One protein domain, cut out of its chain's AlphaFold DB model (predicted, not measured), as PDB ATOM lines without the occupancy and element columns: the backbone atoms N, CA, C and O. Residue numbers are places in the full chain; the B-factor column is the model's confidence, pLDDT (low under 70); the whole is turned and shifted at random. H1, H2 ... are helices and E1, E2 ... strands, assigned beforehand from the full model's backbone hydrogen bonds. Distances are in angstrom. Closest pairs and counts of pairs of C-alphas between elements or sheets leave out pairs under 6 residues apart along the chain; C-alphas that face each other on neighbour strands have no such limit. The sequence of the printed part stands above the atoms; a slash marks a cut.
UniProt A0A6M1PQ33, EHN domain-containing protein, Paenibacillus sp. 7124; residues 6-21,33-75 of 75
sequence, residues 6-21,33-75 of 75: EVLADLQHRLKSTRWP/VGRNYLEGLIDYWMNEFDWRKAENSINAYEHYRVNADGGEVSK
ATOM      1  N   GLU A   6      37.554  67.304 223.885       98.38
ATOM      2  CA  GLU A   6      36.937  66.337 222.970       98.38
ATOM      3  C   GLU A   6      37.412  66.525 221.524       98.38
ATOM      4  O   GLU A   6      37.737  65.547 220.854       98.38
ATOM      5  N   VAL A   7      37.522  67.773 221.052       98.12
ATOM      6  CA  VAL A   7      38.044  68.073 219.709       98.12
ATOM      7  C   VAL A   7      39.520  67.693 219.607       98.12
ATOM      8  O   VAL A   7      39.939  67.107 218.609       98.12
ATOM      9  N   LEU A   8      40.316  67.980 220.642       97.62
ATOM     10  CA  LEU A   8      41.734  67.612 220.664       97.62
ATOM     11  C   LEU A   8      41.931  66.087 220.722       97.62
ATOM     12  O   LEU A   8      42.820  65.551 220.059       97.62
ATOM     13  N   ALA A   9      41.087  65.377 221.471       97.94
ATOM     14  CA  ALA A   9      41.099  63.922 221.547       97.94
ATOM     15  C   ALA A   9      40.685  63.271 220.216       97.94
ATOM     16  O   ALA A   9      41.338  62.323 219.773       97.94
ATOM     17  N   ASP A  10      39.653  63.798 219.549       98.19
ATOM     18  CA  ASP A  10      39.234  63.338 218.220       98.19
ATOM     19  C   ASP A  10      40.338  63.564 217.177       98.19
ATOM     20  O   ASP A  10      40.672  62.651 216.417       98.19
ATOM     21  N   LEU A  11      40.987  64.734 217.193       97.38
ATOM     22  CA  LEU A  11      42.146  65.013 216.344       97.38
ATOM     23  C   LEU A  11      43.246  63.960 216.544       97.38
ATOM     24  O   LEU A  11      43.700  63.345 215.578       97.38
ATOM     25  N   GLN A  12      43.642  63.709 217.793       97.00
ATOM     26  CA  GLN A  12      44.659  62.710 218.136       97.00
ATOM     27  C   GLN A  12      44.279  61.305 217.652       97.00
ATOM     28  O   GLN A  12      45.120  60.573 217.128       97.00
ATOM     29  N   HIS A  13      43.009  60.922 217.784       97.94
ATOM     30  CA  HIS A  13      42.522  59.633 217.304       97.94
ATOM     31  C   HIS A  13      42.634  59.499 215.776       97.94
ATOM     32  O   HIS A  13      43.094  58.468 215.273       97.94
ATOM     33  N   ARG A  14      42.263  60.543 215.028       97.75
ATOM     34  CA  ARG A  14      42.330  60.553 213.558       97.75
ATOM     35  C   ARG A  14      43.759  60.518 213.042       97.75
ATOM     36  O   ARG A  14      44.041  59.731 212.145       97.75
ATOM     37  N   LEU A  15      44.655  61.310 213.636       96.75
ATOM     38  CA  LEU A  15      46.075  61.320 213.272       96.75
ATOM     39  C   LEU A  15      46.700  59.929 213.446       96.75
ATOM     40  O   LEU A  15      47.346  59.426 212.526       96.75
ATOM     41  N   LYS A  16      46.413  59.249 214.565       95.94
ATOM     42  CA  LYS A  16      46.880  57.873 214.825       95.94
ATOM     43  C   LYS A  16      46.293  56.840 213.865       95.94
ATOM     44  O   LYS A  16      46.918  55.817 213.606       95.94
ATOM     45  N   SER A  17      45.103  57.105 213.337       96.62
ATOM     46  CA  SER A  17      44.382  56.204 212.431       96.62
ATOM     47  C   SER A  17      44.636  56.510 210.950       96.62
ATOM     48  O   SER A  17      43.897  56.037 210.082       96.62
ATOM     49  N   THR A  18      45.662  57.312 210.641       94.56
ATOM     50  CA  THR A  18      45.973  57.734 209.271       94.56
ATOM     51  C   THR A  18      46.243  56.537 208.360       94.56
ATOM     52  O   THR A  18      47.073  55.674 208.646       94.56
ATOM     53  N   ARG A  19      45.551  56.504 207.216       92.19
ATOM     54  CA  ARG A  19      45.747  55.500 206.163       92.19
ATOM     55  C   ARG A  19      46.519  56.120 205.009       92.19
ATOM     56  O   ARG A  19      46.000  56.989 204.312       92.19
ATOM     57  N   TRP A  20      47.741  55.649 204.794       88.44
ATOM     58  CA  TRP A  20      48.611  56.178 203.750       88.44
ATOM     59  C   TRP A  20      48.222  55.666 202.358       88.44
ATOM     60  O   TRP A  20      47.985  54.463 202.199       88.44
ATOM     61  N   PRO A  21      48.190  56.540 201.336       83.06
ATOM     62  CA  PRO A  21      48.046  56.097 199.960       83.06
ATOM     63  C   PRO A  21      49.262  55.259 199.542       83.06
ATOM     64  O   PRO A  21      50.391  55.484 199.991       83.06
ATOM     65  N   VAL A  33      51.848  67.418 198.112       88.56
ATOM     66  CA  VAL A  33      52.642  67.160 199.318       88.56
ATOM     67  C   VAL A  33      53.180  65.727 199.320       88.56
ATOM     68  O   VAL A  33      52.429  64.759 199.181       88.56
ATOM     69  N   GLY A  34      54.494  65.592 199.492       89.56
ATOM     70  CA  GLY A  34      55.158  64.298 199.605       89.56
ATOM     71  C   GLY A  34      54.783  63.556 200.891       89.56
ATOM     72  O   GLY A  34      54.593  64.159 201.950       89.56
ATOM     73  N   ARG A  35      54.727  62.222 200.815       89.56
ATOM     74  CA  ARG A  35      54.386  61.362 201.961       89.56
ATOM     75  C   ARG A  35      55.319  61.581 203.153       89.56
ATOM     76  O   ARG A  35      54.831  61.767 204.258       89.56
ATOM     77  N   ASN A  36      56.630  61.613 202.914       89.56
ATOM     78  CA  ASN A  36      57.631  61.757 203.975       89.56
ATOM     79  C   ASN A  36      57.444  63.060 204.765       89.56
ATOM     80  O   ASN A  36      57.582  63.085 205.984       89.56
ATOM     81  N   TYR A  37      57.082  64.142 204.069       91.12
ATOM     82  CA  TYR A  37      56.788  65.413 204.719       91.12
ATOM     83  C   TYR A  37      55.523  65.328 205.581       91.12
ATOM     84  O   TYR A  37      55.535  65.774 206.726       91.12
ATOM     85  N   LEU A  38      54.441  64.733 205.061       91.81
ATOM     86  CA  LEU A  38      53.202  64.558 205.829       91.81
ATOM     87  C   LEU A  38      53.395  63.656 207.046       91.81
ATOM     88  O   LEU A  38      52.843  63.957 208.097       91.81
ATOM     89  N   GLU A  39      54.173  62.579 206.929       93.00
ATOM     90  CA  GLU A  39      54.511  61.710 208.062       93.00
ATOM     91  C   GLU A  39      55.218  62.502 209.169       93.00
ATOM     92  O   GLU A  39      54.792  62.436 210.321       93.00
ATOM     93  N   GLY A  40      56.211  63.328 208.820       95.19
ATOM     94  CA  GLY A  40      56.885  64.203 209.787       95.19
ATOM     95  C   GLY A  40      55.963  65.265 210.396       95.19
ATOM     96  O   GLY A  40      56.024  65.532 211.593       95.19
ATOM     97  N   LEU A  41      55.062  65.849 209.602       95.81
ATOM     98  CA  LEU A  41      54.097  66.825 210.109       95.81
ATOM     99  C   LEU A  41      53.095  66.190 211.085       95.81
ATOM    100  O   LEU A  41      52.780  66.792 212.112       95.81
ATOM    101  N   ILE A  42      52.604  64.986 210.776       96.19
ATOM    102  CA  ILE A  42      51.713  64.234 211.666       96.19
ATOM    103  C   ILE A  42      52.434  63.887 212.970       96.19
ATOM    104  O   ILE A  42      51.843  64.050 214.036       96.19
ATOM    105  N   ASP A  43      53.696  63.460 212.905       97.00
ATOM    106  CA  ASP A  43      54.507  63.169 214.091       97.00
ATOM    107  C   ASP A  43      54.648  64.398 215.003       97.00
ATOM    108  O   ASP A  43      54.294  64.340 216.183       97.00
ATOM    109  N   TYR A  44      55.022  65.545 214.429       97.94
ATOM    110  CA  TYR A  44      55.100  66.812 215.156       97.94
ATOM    111  C   TYR A  44      53.756  67.191 215.803       97.94
ATOM    112  O   TYR A  44      53.705  67.554 216.978       97.94
ATOM    113  N   TRP A  45      52.639  67.064 215.080       97.19
ATOM    114  CA  TRP A  45      51.308  67.357 215.626       97.19
ATOM    115  C   TRP A  45      50.891  66.424 216.760       97.19
ATOM    116  O   TRP A  45      50.201  66.860 217.683       97.19
ATOM    117  N   MET A  46      51.267  65.148 216.695       95.62
ATOM    118  CA  MET A  46      50.911  64.183 217.731       95.62
ATOM    119  C   MET A  46      51.744  64.367 218.995       95.62
ATOM    120  O   MET A  46      51.195  64.227 220.089       95.62
ATOM    121  N   ASN A  47      53.036  64.660 218.838       96.69
ATOM    122  CA  ASN A  47      54.021  64.466 219.898       96.69
ATOM    123  C   ASN A  47      54.654  65.760 220.418       96.69
ATOM    124  O   ASN A  47      55.119  65.786 221.556       96.69
ATOM    125  N   GLU A  48      54.669  66.829 219.624       97.69
ATOM    126  CA  GLU A  48      55.417  68.048 219.954       97.69
ATOM    127  C   GLU A  48      54.546  69.308 219.997       97.69
ATOM    128  O   GLU A  48      54.829  70.235 220.760       97.69
ATOM    129  N   PHE A  49      53.480  69.369 219.196       97.81
ATOM    130  CA  PHE A  49      52.647  70.559 219.116       97.81
ATOM    131  C   PHE A  49      51.774  70.747 220.366       97.81
ATOM    132  O   PHE A  49      50.820  70.008 220.614       97.81
ATOM    133  N   ASP A  50      52.059  71.805 221.127       97.81
ATOM    134  CA  ASP A  50      51.278  72.194 222.301       97.81
ATOM    135  C   ASP A  50      50.080  73.077 221.911       97.81
ATOM    136  O   ASP A  50      50.178  74.304 221.768       97.81
ATOM    137  N   TRP A  51      48.916  72.436 221.781       97.12
ATOM    138  CA  TRP A  51      47.645  73.100 221.492       97.12
ATOM    139  C   TRP A  51      47.255  74.155 222.526       97.12
ATOM    140  O   TRP A  51      46.710  75.194 222.154       97.12
ATOM    141  N   ARG A  52      47.542  73.932 223.814       97.12
ATOM    142  CA  ARG A  52      47.157  74.867 224.880       97.12
ATOM    143  C   ARG A  52      48.040  76.105 224.864       97.12
ATOM    144  O   ARG A  52      47.546  77.216 225.049       97.12
ATOM    145  N   LYS A  53      49.322  75.959 224.534       97.81
ATOM    146  CA  LYS A  53      50.209  77.100 224.280       97.81
ATOM    147  C   LYS A  53      49.756  77.922 223.072       97.81
ATOM    148  O   LYS A  53      49.755  79.155 223.149       97.81
ATOM    149  N   ALA A  54      49.363  77.271 221.978       97.00
ATOM    150  CA  ALA A  54      48.854  77.956 220.790       97.00
ATOM    151  C   ALA A  54      47.543  78.702 221.089       97.00
ATOM    152  O   ALA A  54      47.425  79.885 220.779       97.00
ATOM    153  N   GLU A  55      46.600  78.046 221.768       97.00
ATOM    154  CA  GLU A  55      45.338  78.643 222.216       97.00
ATOM    155  C   GLU A  55      45.570  79.880 223.088       97.00
ATOM    156  O   GLU A  55      44.997  80.936 222.820       97.00
ATOM    157  N   ASN A  56      46.461  79.791 224.078       97.06
ATOM    158  CA  ASN A  56      46.812  80.925 224.932       97.06
ATOM    159  C   ASN A  56      47.426  82.080 224.135       97.06
ATOM    160  O   ASN A  56      47.080  83.235 224.365       97.06
ATOM    161  N   SER A  57      48.304  81.774 223.178       96.88
ATOM    162  CA  SER A  57      48.935  82.785 222.321       96.88
ATOM    163  C   SER A  57      47.907  83.506 221.448       96.88
ATOM    164  O   SER A  57      47.947  84.726 221.324       96.88
ATOM    165  N   ILE A  58      46.952  82.767 220.880       95.31
ATOM    166  CA  ILE A  58      45.855  83.334 220.086       95.31
ATOM    167  C   ILE A  58      44.951  84.197 220.972       95.31
ATOM    168  O   ILE A  58      44.569  85.301 220.592       95.31
ATOM    169  N   ASN A  59      44.635  83.724 222.176       95.88
ATOM    170  CA  ASN A  59      43.778  84.420 223.133       95.88
ATOM    171  C   ASN A  59      44.431  85.629 223.813       95.88
ATOM    172  O   ASN A  59      43.736  86.364 224.507       95.88
ATOM    173  N   ALA A  60      45.732  85.849 223.616       96.81
ATOM    174  CA  ALA A  60      46.423  87.028 224.130       96.81
ATOM    175  C   ALA A  60      45.984  88.331 223.437       96.81
ATOM    176  O   ALA A  60      46.243  89.417 223.953       96.81
ATOM    177  N   TYR A  61      45.324  88.228 222.282       94.88
ATOM    178  CA  TYR A  61      44.765  89.356 221.546       94.88
ATOM    179  C   TYR A  61      43.257  89.458 221.769       94.88
ATOM    180  O   TYR A  61      42.590  88.460 222.039       94.88
ATOM    181  N   GLU A  62      42.708  90.665 221.644       92.44
ATOM    182  CA  GLU A  62      41.262  90.869 221.703       92.44
ATOM    183  C   GLU A  62      40.582  90.262 220.473       92.44
ATOM    184  O   GLU A  62      40.993  90.492 219.337       92.44
ATOM    185  N   HIS A  63      39.515  89.499 220.714       87.56
ATOM    186  CA  HIS A  63      38.713  88.865 219.670       87.56
ATOM    187  C   HIS A  63      37.367  89.564 219.584       87.56
ATOM    188  O   HIS A  63      36.660  89.669 220.588       87.56
ATOM    189  N   TYR A  64      36.978  89.980 218.385       87.94
ATOM    190  CA  TYR A  64      35.711  90.659 218.150       87.94
ATOM    191  C   TYR A  64      34.813  89.796 217.268       87.94
ATOM    192  O   TYR A  64      35.229  89.287 216.229       87.94
ATOM    193  N   ARG A  65      33.551  89.641 217.674       82.12
ATOM    194  CA  ARG A  65      32.501  89.071 216.827       82.12
ATOM    195  C   ARG A  65      31.488  90.156 216.542       82.12
ATOM    196  O   ARG A  65      30.891  90.700 217.467       82.12
ATOM    197  N   VAL A  66      31.313  90.475 215.268       83.25
ATOM    198  CA  VAL A  66      30.294  91.422 214.830       83.25
ATOM    199  C   VAL A  66      29.187  90.620 214.170       83.25
ATOM    200  O   VAL A  66      29.422  89.920 213.186       83.25
ATOM    201  N   ASN A  67      27.976  90.736 214.712       71.44
ATOM    202  CA  ASN A  67      26.779  90.280 214.024       71.44
ATOM    203  C   ASN A  67      26.495  91.286 212.907       71.44
ATOM    204  O   ASN A  67      25.842  92.302 213.129       71.44
ATOM    205  N   ALA A  68      27.055  91.046 211.724       71.88
ATOM    206  CA  ALA A  68      26.542  91.661 210.514       71.88
ATOM    207  C   ALA A  68      25.248  90.921 210.168       71.88
ATOM    208  O   ALA A  68      25.248  89.689 210.122       71.88
ATOM    209  N   ASP A  69      24.152  91.649 209.967       61.81
ATOM    210  CA  ASP A  69      22.892  91.080 209.493       61.81
ATOM    211  C   ASP A  69      23.153  90.240 208.225       61.81
ATOM    212  O   ASP A  69      23.334  90.780 207.133       61.81
ATOM    213  N   GLY A  70      23.247  88.913 208.389       60.31
ATOM    214  CA  GLY A  70      23.516  87.954 207.313       60.31
ATOM    215  C   GLY A  70      24.535  86.837 207.591       60.31
ATOM    216  O   GLY A  70      24.548  85.873 206.830       60.31
ATOM    217  N   GLY A  71      25.349  86.892 208.654       58.06
ATOM    218  CA  GLY A  71      26.225  85.765 209.028       58.06
ATOM    219  C   GLY A  71      27.424  86.144 209.900       58.06
ATOM    220  O   GLY A  71      27.995  87.220 209.738       58.06
ATOM    221  N   GLU A  72      27.806  85.257 210.829       51.66
ATOM    222  CA  GLU A  72      28.997  85.425 211.678       51.66
ATOM    223  C   GLU A  72      30.257  85.531 210.801       51.66
ATOM    224  O   GLU A  72      30.625  84.587 210.100       51.66
ATOM    225  N   VAL A  73      30.944  86.673 210.873       54.84
ATOM    226  CA  VAL A  73      32.290  86.850 210.320       54.84
ATOM    227  C   VAL A  73      33.232  87.144 211.484       54.84
ATOM    228  O   VAL A  73      33.139  88.190 212.123       54.84
ATOM    229  N   SER A  74      34.128  86.203 211.781       48.69
ATOM    230  CA  SER A  74      35.239  86.404 212.715       48.69
ATOM    231  C   SER A  74      36.404  87.087 211.995       48.69
ATOM    232  O   SER A  74      36.848  86.581 210.961       48.69
ATOM    233  N   LYS A  75      36.901  88.201 212.540       54.12
ATOM    234  CA  LYS A  75      38.132  88.875 212.109       54.12
ATOM    235  C   LYS A  75      39.082  89.019 213.289       54.12
ATOM    236  O   LYS A  75      38.570  89.255 214.405       54.12
TER     237      LYS A  75
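This is residues 6 to 21 and 33 to 75 of the 75 residues of the protein "EHN domain-containing protein" of Paenibacillus sp. 7124 (UniProt A0A6M1PQ33). The model is a strung-out, open U: a small hairpin of two strands, E1 and E2, makes one arm, H3 makes the base, and the helices H1 and H2 come loosely together at the other end. The base and the hairpin's tip stand free, in residues 53 to 62 and 67 to 72. The printed part has 59 residues with three named helices and two named strands, in the order H1, H2, H3, E1, E2; the one sheet, E1 - E2, is antiparallel. The class is mostly helix, and the whole is extended, with a radius of gyration of the C-alphas of 16.4 A and spans of 44 by 27 by 24 A.

The strand E1 holds residues 65 to 68 and measures 9.1 A from first to last C-alpha. E2 holds residues 71 to 74, 9.8 A, and ends with C-alpha 74 at (35.239, 86.404, 212.715). Before the hairpin comes H3, residues 51 to 59, 12.1 A long, with C-alpha 51 at (47.645, 73.100, 221.492). H2, the longest helix, holds residues 35 to 47 and measures 18.2 A. H1 holds residues 6 to 16, 15.4 A, and begins with C-alpha 6 at (36.937, 66.337, 222.970).

E1 and E2 form a hairpin of antiparallel neighbours, with 149 degrees between their N-to-C directions. The C-alphas of Arg 65 and Ser 74 face each other at 5.6 A, and N 71 and O 68 are within hydrogen-bond range at 3.2 A. E2 is apart from H3, and both strands are apart from H1 and H2. H3 touches no helix: it is apart from H2, and only just apart from H1, with the closest C-alphas 8.1 A from each other. H1 and H2 only just touch, with 3 pairs of C-alphas within 8 A. The closest C-alphas are those of Gln 12 and Met 46, 6.4 A apart, and H2 touches H1 with residues 42 to 46 alone. They run opposite ways at a steep tilt of 39 degrees. In H1, H2 and H3 every O i to N i+4 pair is within hydrogen-bond range.

The two C-alphas farthest apart are those of Asn 36 and Asp 69, at 45.8 A. Residues 22 to 32 are not printed; C-alphas 21 and 33 are 12.0 A apart across this cut, which lies in the link from H1 to H2. The links H2 to H3, H3 to E1 and E1 to E2 are tight. The mean pLDDT of the printed part is 89.1, and residues 69 to 75 are under 70. Lys 75 is the chain's last residue.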